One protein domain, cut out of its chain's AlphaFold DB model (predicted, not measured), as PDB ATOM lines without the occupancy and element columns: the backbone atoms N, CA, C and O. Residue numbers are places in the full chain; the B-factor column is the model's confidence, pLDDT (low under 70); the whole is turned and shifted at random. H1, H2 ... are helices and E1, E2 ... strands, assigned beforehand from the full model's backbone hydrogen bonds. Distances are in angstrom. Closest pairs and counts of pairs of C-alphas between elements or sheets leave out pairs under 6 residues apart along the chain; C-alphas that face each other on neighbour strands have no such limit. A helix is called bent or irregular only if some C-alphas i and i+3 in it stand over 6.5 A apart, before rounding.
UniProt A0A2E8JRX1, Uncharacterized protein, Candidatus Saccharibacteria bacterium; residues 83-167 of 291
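This is residues 83 to 167 of the 291 residues of an uncharacterized protein of Candidatus Saccharibacteria bacterium (UniProt A0A2E8JRX1). One long helix, H1, makes the length of the domain, and its first residues, 83 to 92, stick out free of everything else. On H1 packs H2, the first helix of a short helical hairpin of H2 and H3, and near the end of H1 sits a small ribbon of two short strands, E1 and E2, with the long loop of residues 113 to 128 leading into E1. The printed part has 85 residues, with three named helices and two named strands in the order H1, E1, H2, H3, E2; the sheet, E1 - E2, is antiparallel, and the class is mostly helix. The whole is loose, with a radius of gyration of the C-alphas of 15.4 A, and elongated, spanning 57 by 30 by 18 A.

H1, residues 83 to 112, begins at C-alpha 83 at (195.420, 34.755, 82.583) and is 45.2 A long from first to last C-alpha. It is irregular, with C-alphas 83 and 86 7.1 A apart. E1, residues 129 to 132, is 9.4 A long. H2, residues 142 to 148, is 9.5 A long and begins at C-alpha 142 at (164.669, 16.372, 86.713). H3, residues 152 to 160, is 12.2 A long. E2, residues 163 to 166, is 10.1 A long and ends at C-alpha 166 at (149.317, 16.770, 85.994).

H1 touches H2 with residues 96 to 107 alone; the closest C-alphas, those of Asn 103 and Ala 146, are 5.0 A apart. The two run opposite ways at a shallow tilt of 22 degrees. H2 and H3 form a helical hairpin and touch, with the C-alphas of Val 142 and Ala 158 closest at 5.2 A; they run opposite ways at a shallow tilt of 22 degrees. H1 and H3 are close but not clearly touching, the closest C-alphas being those of Asn 103 and Leu 152, 6.6 A apart. E1 and E2 are antiparallel neighbours, at 138 degrees between their directions; N 130 and O 165 are 2.8 A apart and N 163 and O 132 2.8 A, both within hydrogen-bond range. H1 and E2 are only just apart, at 8.0 A, and H2 and E2 are apart. Every O i to N i+4 pair is within hydrogen-bond range in H2 and H3, and 25 of 26 in H1.

The two C-alphas farthest apart, those of Thr 83 and Cys 119, are 56.6 A apart. Without residues 83 to 92, which stand free, the body spans 39 by 29 by 17 A. The printed part has no cut. The link from H1 to E1, 16 residues, is long; that from E1 to H2 is short, and those from H2 to H3 and from H3 to E2 are tight. The mean pLDDT of the printed part is 93.5, with residues 138 to 139 under 70.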
ATOM      1  N   THR A  83     195.704  34.217  83.923       95.31
ATOM      2  CA  THR A  83     195.420  34.755  82.583       95.31
ATOM      3  C   THR A  83     194.253  34.034  81.905       95.31
ATOM      4  O   THR A  83     193.388  34.680  81.313       95.31
ATOM      5  N   SER A  84     194.158  32.707  82.034       95.75
ATOM      6  CA  SER A  84     193.092  31.914  81.401       95.75
ATOM      7  C   SER A  84     191.808  31.808  82.229       95.75
ATOM      8  O   SER A  84     190.749  31.539  81.663       95.75
ATOM      9  N   LYS A  85     191.845  32.051  83.548       95.06
ATOM     10  CA  LYS A  85     190.715  31.827  84.470       95.06
ATOM     11  C   LYS A  85     189.444  32.520  84.000       95.06
ATOM     12  O   LYS A  85     188.387  31.896  83.987       95.06
ATOM     13  N   LYS A  86     189.537  33.791  83.594       95.00
ATOM     14  CA  LYS A  86     188.374  34.554  83.109       95.00
ATOM     15  C   LYS A  86     187.776  33.917  81.852       95.00
ATOM     16  O   LYS A  86     186.573  33.671  81.824       95.00
ATOM     17  N   ALA A  87     188.609  33.581  80.867       95.75
ATOM     18  CA  ALA A  87     188.170  32.937  79.628       95.75
ATOM     19  C   ALA A  87     187.560  31.549  79.886       95.75
ATOM     20  O   ALA A  87     186.484  31.235  79.380       95.75
ATOM     21  N   VAL A  88     188.188  30.738  80.744       93.81
ATOM     22  CA  VAL A  88     187.673  29.419  81.138       93.81
ATOM     23  C   VAL A  88     186.327  29.553  81.848       93.81
ATOM     24  O   VAL A  88     185.384  28.855  81.493       93.81
ATOM     25  N   MET A  89     186.187  30.474  82.807       94.62
ATOM     26  CA  MET A  89     184.917  30.706  83.504       94.62
ATOM     27  C   MET A  89     183.812  31.185  82.554       94.62
ATOM     28  O   MET A  89     182.672  30.734  82.669       94.62
ATOM     29  N   GLN A  90     184.142  32.057  81.597       95.50
ATOM     30  CA  GLN A  90     183.206  32.495  80.562       95.50
ATOM     31  C   GLN A  90     182.767  31.327  79.676       95.50
ATOM     32  O   GLN A  90     181.569  31.139  79.480       95.50
ATOM     33  N   ASN A  91     183.701  30.500  79.206       95.06
ATOM     34  CA  ASN A  91     183.394  29.331  78.382       95.06
ATOM     35  C   ASN A  91     182.571  28.290  79.151       95.06
ATOM     36  O   ASN A  91     181.579  27.789  78.632       95.06
ATOM     37  N   VAL A  92     182.905  28.023  80.417       93.69
ATOM     38  CA  VAL A  92     182.109  27.145  81.288       93.69
ATOM     39  C   VAL A  92     180.696  27.698  81.468       93.69
ATOM     40  O   VAL A  92     179.736  26.936  81.390       93.69
ATOM     41  N   SER A  93     180.537  29.009  81.669       95.19
ATOM     42  CA  SER A  93     179.219  29.647  81.784       95.19
ATOM     43  C   SER A  93     178.406  29.527  80.489       95.19
ATOM     44  O   SER A  93     177.250  29.097  80.527       95.19
ATOM     45  N   LYS A  94     179.025  29.824  79.336       95.50
ATOM     46  CA  LYS A  94     178.412  29.686  78.005       95.50
ATOM     47  C   LYS A  94     177.965  28.245  77.749       95.50
ATOM     48  O   LYS A  94     176.790  28.016  77.469       95.50
ATOM     49  N   ASN A  95     178.855  27.276  77.950       93.94
ATOM     50  CA  ASN A  95     178.557  25.856  77.756       93.94
ATOM     51  C   ASN A  95     177.457  25.379  78.706       93.94
ATOM     52  O   ASN A  95     176.544  24.667  78.299       93.94
ATOM     53  N   LYS A  96     177.481  25.822  79.968       94.25
ATOM     54  CA  LYS A  96     176.443  25.477  80.944       94.25
ATOM     55  C   LYS A  96     175.073  26.019  80.540       94.25
ATOM     56  O   LYS A  96     174.073  25.336  80.746       94.25
ATOM     57  N   ASN A  97     175.010  27.217  79.966       95.75
ATOM     58  CA  ASN A  97     173.764  27.761  79.428       95.75
ATOM     59  C   ASN A  97     173.289  26.979  78.199       95.75
ATOM     60  O   ASN A  97     172.117  26.615  78.156       95.75
ATOM     61  N   ALA A  98     174.187  26.626  77.275       97.19
ATOM     62  CA  ALA A  98     173.852  25.774  76.135       97.19
ATOM     63  C   ALA A  98     173.284  24.414  76.583       97.19
ATOM     64  O   ALA A  98     172.229  23.992  76.110       97.19
ATOM     65  N   TYR A  99     173.911  23.766  77.573       96.88
ATOM     66  CA  TYR A  99     173.410  22.515  78.147       96.88
ATOM     67  C   TYR A  99     172.059  22.681  78.836       96.88
ATOM     68  O   TYR A  99     171.185  21.844  78.654       96.88
ATOM     69  N   ARG A 100     171.834  23.768  79.581       97.62
ATOM     70  CA  ARG A 100     170.519  24.043  80.184       97.62
ATOM     71  C   ARG A 100     169.427  24.175  79.132       97.62
ATOM     72  O   ARG A 100     168.354  23.614  79.325       97.62
ATOM     73  N   THR A 101     169.687  24.907  78.051       97.50
ATOM     74  CA  THR A 101     168.726  25.081  76.956       97.50
ATOM     75  C   THR A 101     168.425  23.744  76.291       97.50
ATOM     76  O   THR A 101     167.260  23.358  76.224       97.50
ATOM     77  N   ARG A 102     169.464  22.984  75.913       98.06
ATOM     78  CA  ARG A 102     169.317  21.639  75.335       98.06
ATOM     79  C   ARG A 102     168.529  20.703  76.252       98.06
ATOM     80  O   ARG A 102     167.585  20.064  75.811       98.06
ATOM     81  N   ASN A 103     168.878  20.653  77.535       98.06
ATOM     82  CA  ASN A 103     168.226  19.762  78.491       98.06
ATOM     83  C   ASN A 103     166.771  20.174  78.757       98.06
ATOM     84  O   ASN A 103     165.926  19.310  78.955       98.06
ATOM     85  N   ARG A 104     166.451  21.476  78.771       97.38
ATOM     86  CA  ARG A 104     165.061  21.948  78.887       97.38
ATOM     87  C   ARG A 104     164.233  21.545  77.674       97.38
ATOM     88  O   ARG A 104     163.128  21.060  77.870       97.38
ATOM     89  N   ALA A 105     164.781  21.701  76.469       97.81
ATOM     90  CA  ALA A 105     164.122  21.266  75.242       97.81
ATOM     91  C   ALA A 105     163.886  19.746  75.245       97.81
ATOM     92  O   ALA A 105     162.778  19.302  74.971       97.81
ATOM     93  N   HIS A 106     164.886  18.962  75.661       97.88
ATOM     94  CA  HIS A 106     164.765  17.508  75.826       97.88
ATOM     95  C   HIS A 106     163.655  17.123  76.810       97.88
ATOM     96  O   HIS A 106     162.795  16.306  76.503       97.88
ATOM     97  N   VAL A 107     163.616  17.766  77.981       97.44
ATOM     98  CA  VAL A 107     162.573  17.530  78.990       97.44
ATOM     99  C   VAL A 107     161.182  17.927  78.481       97.44
ATOM    100  O   VAL A 107     160.212  17.229  78.762       97.44
ATOM    101  N   GLN A 108     161.069  19.034  77.744       96.25
ATOM    102  CA  GLN A 108     159.805  19.465  77.141       96.25
ATOM    103  C   GLN A 108     159.329  18.482  76.070       96.25
ATOM    104  O   GLN A 108     158.170  18.082  76.108       96.25
ATOM    105  N   SER A 109     160.224  18.044  75.181       96.88
ATOM    106  CA  SER A 109     159.930  17.011  74.184       96.88
ATOM    107  C   SER A 109     159.487  15.713  74.854       96.88
ATOM    108  O   SER A 109     158.463  15.161  74.475       96.88
ATOM    109  N   TYR A 110     160.168  15.286  75.923       96.88
ATOM    110  CA  TYR A 110     159.757  14.109  76.686       96.88
ATOM    111  C   TYR A 110     158.348  14.248  77.273       96.88
ATOM    112  O   TYR A 110     157.616  13.267  77.326       96.88
ATOM    113  N   LEU A 111     157.957  15.430  77.757       96.50
ATOM    114  CA  LEU A 111     156.627  15.647  78.337       96.50
ATOM    115  C   LEU A 111     155.515  15.763  77.287       96.50
ATOM    116  O   LEU A 111     154.373  15.453  77.621       96.50
ATOM    117  N   ALA A 112     155.828  16.188  76.059       95.75
ATOM    118  CA  ALA A 112     154.847  16.367  74.987       95.75
ATOM    119  C   ALA A 112     154.135  15.053  74.618       95.75
ATOM    120  O   ALA A 112     152.922  15.046  74.425       95.75
ATOM    121  N   ASP A 113     154.862  13.933  74.636       94.81
ATOM    122  CA  ASP A 113     154.338  12.612  74.258       94.81
ATOM    123  C   ASP A 113     153.818  11.795  75.456       94.81
ATOM    124  O   ASP A 113     153.597  10.583  75.367       94.81
ATOM    125  N   ARG A 114     153.660  12.423  76.628       96.75
ATOM    126  CA  ARG A 114     153.298  11.731  77.872       96.75
ATOM    127  C   ARG A 114     151.930  12.149  78.382       96.75
ATOM    128  O   ARG A 114     151.384  13.200  78.063       96.75
ATOM    129  N   ARG A 115     151.368  11.277  79.216       97.62
ATOM    130  CA  ARG A 115     150.096  11.476  79.912       97.62
ATOM    131  C   ARG A 115     150.326  11.392  81.415       97.62
ATOM    132  O   ARG A 115     151.291  10.780  81.871       97.62
ATOM    133  N   CYS A 116     149.448  12.024  82.187       97.75
ATOM    134  CA  CYS A 116     149.466  11.923  83.640       97.75
ATOM    135  C   CYS A 116     149.338  10.456  84.068       97.75
ATOM    136  O   CYS A 116     148.389   9.784  83.681       97.75
ATOM    137  N   SER A 117     150.245   9.981  84.919       97.69
ATOM    138  CA  SER A 117     150.262   8.581  85.367       97.69
ATOM    139  C   SER A 117     149.067   8.222  86.263       97.69
ATOM    140  O   SER A 117     148.765   7.049  86.423       97.69
ATOM    141  N   CYS A 118     148.390   9.218  86.855       97.06
ATOM    142  CA  CYS A 118     147.223   8.999  87.718       97.06
ATOM    143  C   CYS A 118     145.890   9.095  86.968       97.06
ATOM    144  O   CYS A 118     145.019   8.260  87.167       97.06
ATOM    145  N   CYS A 119     145.700  10.121  86.133       97.25
ATOM    146  CA  CYS A 119     144.407  10.391  85.489       97.25
ATOM    147  C   CYS A 119     144.423  10.246  83.964       97.25
ATOM    148  O   CYS A 119     143.422  10.537  83.316       97.25
ATOM    149  N   SER A 120     145.555   9.850  83.375       97.31
ATOM    150  CA  SER A 120     145.751   9.645  81.933       97.31
ATOM    151  C   SER A 120     145.483  10.856  81.028       97.31
ATOM    152  O   SER A 120     145.560  10.729  79.808       97.31
ATOM    153  N   ARG A 121     145.222  12.048  81.581       95.75
ATOM    154  CA  ARG A 121     145.083  13.287  80.799       95.75
ATOM    155  C   ARG A 121     146.433  13.699  80.205       95.75
ATOM    156  O   ARG A 121     147.462  13.606  80.882       95.75
ATOM    157  N   SER A 122     146.429  14.139  78.949       95.06
ATOM    158  CA  SER A 122     147.566  14.830  78.328       95.06
ATOM    159  C   SER A 122     147.776  16.200  78.976       95.06
ATOM    160  O   SER A 122     146.865  16.736  79.607       95.06
ATOM    161  N   GLY A 123     148.981  16.754  78.850       89.50
ATOM    162  CA  GLY A 123     149.240  18.129  79.275       89.50
ATOM    163  C   GLY A 123     148.651  19.125  78.285       89.50
ATOM    164  O   GLY A 123     148.944  19.042  77.095       89.50
ATOM    165  N   ASP A 124     147.858  20.068  78.777       90.94
ATOM    166  CA  ASP A 124     147.441  21.273  78.061       90.94
ATOM    167  C   ASP A 124     148.071  22.518  78.720       90.94
ATOM    168  O   ASP A 124     148.864  22.415  79.666       90.94
ATOM    169  N   SER A 125     147.769  23.709  78.195       84.56
ATOM    170  CA  SER A 125     148.289  24.972  78.734       84.56
ATOM    171  C   SER A 125     147.818  25.259  80.162       84.56
ATOM    172  O   SER A 125     148.530  25.931  80.908       84.56
ATOM    173  N   GLU A 126     146.648  24.751  80.557       87.69
ATOM    174  CA  GLU A 126     146.052  24.987  81.877       87.69
ATOM    175  C   GLU A 126     146.564  24.002  82.940       87.69
ATOM    176  O   GLU A 126     146.787  24.376  84.093       87.69
ATOM    177  N   ASN A 127     146.814  22.750  82.556       89.62
ATOM    178  CA  ASN A 127     147.265  21.662  83.415       89.62
ATOM    179  C   ASN A 127     148.576  21.052  82.898       89.62
ATOM    180  O   ASN A 127     148.610  19.884  82.487       89.62
ATOM    181  N   PRO A 128     149.700  21.789  82.987       93.38
ATOM    182  CA  PRO A 128     150.985  21.291  82.525       93.38
ATOM    183  C   PRO A 128     151.418  20.054  83.320       93.38
ATOM    184  O   PRO A 128     151.271  19.979  84.548       93.38
ATOM    185  N   LEU A 129     152.011  19.091  82.614       96.19
ATOM    186  CA  LEU A 129     152.619  17.915  83.228       96.19
ATOM    187  C   LEU A 129     153.905  18.293  83.967       96.19
ATOM    188  O   LEU A 129     154.697  19.125  83.522       96.19
ATOM    189  N   ARG A 130     154.125  17.653  85.114       95.56
ATOM    190  CA  ARG A 130     155.304  17.835  85.960       95.56
ATOM    191  C   ARG A 130     155.840  16.491  86.422       95.56
ATOM    192  O   ARG A 130     155.097  15.533  86.620       95.56
ATOM    193  N   PHE A 131     157.147  16.449  86.647       96.12
ATOM    194  CA  PHE A 131     157.788  15.315  87.297       96.12
ATOM    195  C   PHE A 131     157.542  15.398  88.799       96.12
ATOM    196  O   PHE A 131     157.979  16.343  89.459       96.12
ATOM    197  N   TYR A 132     156.853  14.400  89.324       94.44
ATOM    198  CA  TYR A 132     156.827  14.082  90.736       94.44
ATOM    199  C   TYR A 132     157.919  13.054  91.015       94.44
ATOM    200  O   TYR A 132     158.103  12.100  90.259       94.44
ATOM    201  N   GLN A 133     158.648  13.251  92.103       89.38
ATOM    202  CA  GLN A 133     159.715  12.352  92.494       89.38
ATOM    203  C   GLN A 133     159.543  12.007  93.958       89.38
ATOM    204  O   GLN A 133     159.346  12.902  94.781       89.38
ATOM    205  N   ASP A 134     159.643  10.717  94.253       83.94
ATOM    206  CA  ASP A 134     159.628  10.233  95.621       83.94
ATOM    207  C   ASP A 134     160.836  10.828  96.376       83.94
ATOM    208  O   ASP A 134     161.987  10.630  95.952       83.94
ATOM    209  N   PRO A 135     160.608  11.571  97.475       75.50
ATOM    210  CA  PRO A 135     161.676  12.193  98.249       75.50
ATOM    211  C   PRO A 135     162.644  11.180  98.878       75.50
ATOM    212  O   PRO A 135     163.753  11.562  99.257       75.50
ATOM    213  N   THR A 136     162.263   9.904  98.989       74.69
ATOM    214  CA  THR A 136     163.090   8.845  99.579       74.69
ATOM    215  C   THR A 136     164.062   8.209  98.582       74.69
ATOM    216  O   THR A 136     165.137   7.753  98.982       74.69
ATOM    217  N   LEU A 137     163.733   8.214  97.285       71.06
ATOM    218  CA  LEU A 137     164.423   7.396  96.281       71.06
ATOM    219  C   LEU A 137     165.490   8.139  95.476       71.06
ATOM    220  O   LEU A 137     166.354   7.498  94.874       71.06
ATOM    221  N   CYS A 138     165.472   9.475  95.425       69.44
ATOM    222  CA  CYS A 138     166.408  10.182  94.555       69.44
ATOM    223  C   CYS A 138     166.881  11.535  95.094       69.44
ATOM    224  O   CYS A 138     166.106  12.434  95.402       69.44
ATOM    225  N   GLU A 139     168.204  11.720  95.118       69.19
ATOM    226  CA  GLU A 139     168.837  12.965  95.567       69.19
ATOM    227  C   GLU A 139     168.768  14.119  94.543       69.19
ATOM    228  O   GLU A 139     169.192  15.245  94.851       69.19
ATOM    229  N   GLN A 140     168.333  13.850  93.307       78.00
ATOM    230  CA  GLN A 140     168.343  14.810  92.200       78.00
ATOM    231  C   GLN A 140     167.036  14.778  91.403       78.00
ATOM    232  O   GLN A 140     166.673  13.755  90.823       78.00
ATOM    233  N   THR A 141     166.386  15.942  91.316       90.81
ATOM    234  CA  THR A 141     165.175  16.130  90.510       90.81
ATOM    235  C   THR A 141     165.487  16.413  89.049       90.81
ATOM    236  O   THR A 141     166.525  16.996  88.729       90.81
ATOM    237  N   VAL A 142     164.558  16.068  88.152       93.38
ATOM    238  CA  VAL A 142     164.669  16.372  86.713       93.38
ATOM    239  C   VAL A 142     164.917  17.867  86.491       93.38
ATOM    240  O   VAL A 142     165.834  18.251  85.768       93.38
ATOM    241  N   THR A 143     164.188  18.736  87.203       92.56
ATOM    242  CA  THR A 143     164.379  20.195  87.148       92.56
ATOM    243  C   THR A 143     165.788  20.612  87.566       92.56
ATOM    244  O   THR A 143     166.360  21.538  86.990       92.56
ATOM    245  N   MET A 144     166.375  19.938  88.558       93.06
ATOM    246  CA  MET A 144     167.754  20.194  88.964       93.06
ATOM    247  C   MET A 144     168.772  19.719  87.945       93.06
ATOM    248  O   MET A 144     169.729  20.447  87.696       93.06
ATOM    249  N   ALA A 145     168.601  18.517  87.398       94.88
ATOM    250  CA  ALA A 145     169.519  17.963  86.415       94.88
ATOM    251  C   ALA A 145     169.522  18.829  85.145       94.88
ATOM    252  O   ALA A 145     170.578  19.289  84.697       94.88
ATOM    253  N   ALA A 146     168.331  19.176  84.651       96.56
ATOM    254  CA  ALA A 146     168.159  20.038  83.489       96.56
ATOM    255  C   ALA A 146     168.635  21.479  83.756       96.56
ATOM    256  O   ALA A 146     169.480  22.003  83.032       96.56
ATOM    257  N   GLY A 147     168.175  22.118  84.840       94.19
ATOM    258  CA  GLY A 147     168.575  23.485  85.204       94.19
ATOM    259  C   GLY A 147     170.033  23.613  85.669       94.19
ATOM    260  O   GLY A 147     170.626  24.697  85.631       94.19
ATOM    261  N   GLY A 148     170.642  22.508  86.093       93.75
ATOM    262  CA  GLY A 148     172.048  22.411  86.458       93.75
ATOM    263  C   GLY A 148     172.987  22.373  85.256       93.75
ATOM    264  O   GLY A 148     174.153  22.725  85.425       93.75
ATOM    265  N   GLY A 149     172.484  22.017  84.067       95.19
ATOM    266  CA  GLY A 149     173.308  21.748  82.887       95.19
ATOM    267  C   GLY A 149     174.137  20.470  83.043       95.19
ATOM    268  O   GLY A 149     175.310  20.473  82.678       95.19
ATOM    269  N   LEU A 150     173.567  19.427  83.661       95.38
ATOM    270  CA  LEU A 150     174.189  18.098  83.716       95.38
ATOM    271  C   LEU A 150     174.173  17.427  82.331       95.38
ATOM    272  O   LEU A 150     173.578  17.953  81.387       95.38
ATOM    273  N   SER A 151     174.841  16.281  82.199       96.38
ATOM    274  CA  SER A 151     174.796  15.494  80.963       96.38
ATOM    275  C   SER A 151     173.378  14.970  80.691       96.38
ATOM    276  O   SER A 151     172.557  14.906  81.612       96.38
ATOM    277  N   LEU A 152     173.069  14.637  79.433       97.44
ATOM    278  CA  LEU A 152     171.734  14.147  79.072       97.44
ATOM    279  C   LEU A 152     171.436  12.801  79.740       97.44
ATOM    280  O   LEU A 152     170.343  12.630  80.258       97.44
ATOM    281  N   GLU A 153     172.434  11.929  79.887       97.38
ATOM    282  CA  GLU A 153     172.278  10.635  80.563       97.38
ATOM    283  C   GLU A 153     171.853  10.814  82.028       97.38
ATOM    284  O   GLU A 153     171.030  10.064  82.548       97.38
ATOM    285  N   ALA A 154     172.371  11.845  82.708       95.88
ATOM    286  CA  ALA A 154     171.955  12.170  84.070       95.88
ATOM    287  C   ALA A 154     170.519  12.722  84.125       95.88
ATOM    288  O   ALA A 154     169.811  12.502  85.110       95.88
ATOM    289  N   VAL A 155     170.084  13.443  83.085       97.19
ATOM    290  CA  VAL A 155     168.697  13.910  82.952       97.19
ATOM    291  C   VAL A 155     167.765  12.726  82.699       97.19
ATOM    292  O   VAL A 155     166.764  12.610  83.401       97.19
ATOM    293  N   ASP A 156     168.118  11.812  81.798       97.06
ATOM    294  CA  ASP A 156     167.348  10.600  81.495       97.06
ATOM    295  C   ASP A 156     167.246   9.672  82.709       97.06
ATOM    296  O   ASP A 156     166.176   9.147  83.030       97.06
ATOM    297  N   LEU A 157     168.331   9.542  83.474       95.31
ATOM    298  CA  LEU A 157     168.315   8.820  84.740       95.31
ATOM    299  C   LEU A 157     167.379   9.482  85.765       95.31
ATOM    300  O   LEU A 157     166.684   8.791  86.505       95.31
ATOM    301  N   ALA A 158     167.327  10.815  85.820       95.19
ATOM    302  CA  ALA A 158     166.380  11.510  86.689       95.19
ATOM    303  C   ALA A 158     164.928  11.333  86.207       95.19
ATOM    304  O   ALA A 158     164.031  11.179  87.037       95.19
ATOM    305  N   ILE A 159     164.699  11.332  84.889       96.31
ATOM    306  CA  ILE A 159     163.383  11.131  84.267       96.31
ATOM    307  C   ILE A 159     162.860   9.722  84.554       96.31
ATOM    308  O   ILE A 159     161.741   9.591  85.037       96.31
ATOM    309  N   SER A 160     163.673   8.685  84.337       95.25
ATOM    310  CA  SER A 160     163.289   7.279  84.569       95.25
ATOM    311  C   SER A 160     162.912   6.971  86.022       95.25
ATOM    312  O   SER A 160     162.140   6.054  86.282       95.25
ATOM    313  N   ARG A 161     163.420   7.761  86.976       94.00
ATOM    314  CA  ARG A 161     163.109   7.663  88.413       94.00
ATOM    315  C   ARG A 161     161.944   8.546  88.858       94.00
ATOM    316  O   ARG A 161     161.690   8.658  90.055       94.00
ATOM    317  N   SER A 162     161.300   9.245  87.932       95.06
ATOM    318  CA  SER A 162     160.248  10.210  88.233       95.06
ATOM    319  C   SER A 162     158.924   9.775  87.619       95.06
ATOM    320  O   SER A 162     158.868   9.259  86.508       95.06
ATOM    321  N   THR A 163     157.832  10.039  88.326       96.00
ATOM    322  CA  THR A 163     156.472   9.836  87.821       96.00
ATOM    323  C   THR A 163     155.972  11.131  87.189       96.00
ATOM    324  O   THR A 163     156.129  12.207  87.763       96.00
ATOM    325  N   VAL A 164     155.341  11.059  86.017       97.44
ATOM    326  CA  VAL A 164     154.756  12.242  85.365       97.44
ATOM    327  C   VAL A 164     153.317  12.423  85.841       97.44
ATOM    328  O   VAL A 164     152.497  11.524  85.656       97.44
ATOM    329  N   LEU A 165     153.001  13.574  86.437       96.88
ATOM    330  CA  LEU A 165     151.673  13.921  86.959       96.88
ATOM    331  C   LEU A 165     151.202  15.269  86.402       96.88
ATOM    332  O   LEU A 165     152.010  16.172  86.196       96.88
ATOM    333  N   CYS A 166     149.894  15.441  86.207       96.62
ATOM    334  CA  CYS A 166     149.317  16.770  85.994       96.62
ATOM    335  C   CYS A 166     149.293  17.568  87.307       96.62
ATOM    336  O   CYS A 166     149.399  17.000  88.398       96.62
ATOM    337  N   GLN A 167     149.120  18.888  87.214       93.00
ATOM    338  CA  GLN A 167     149.144  19.776  88.380       93.00
ATOM    339  C   GLN A 167     148.104  19.404  89.455       93.00
ATOM    340  O   GLN A 167     148.412  19.472  90.644       93.00
TER     341      GLN A 167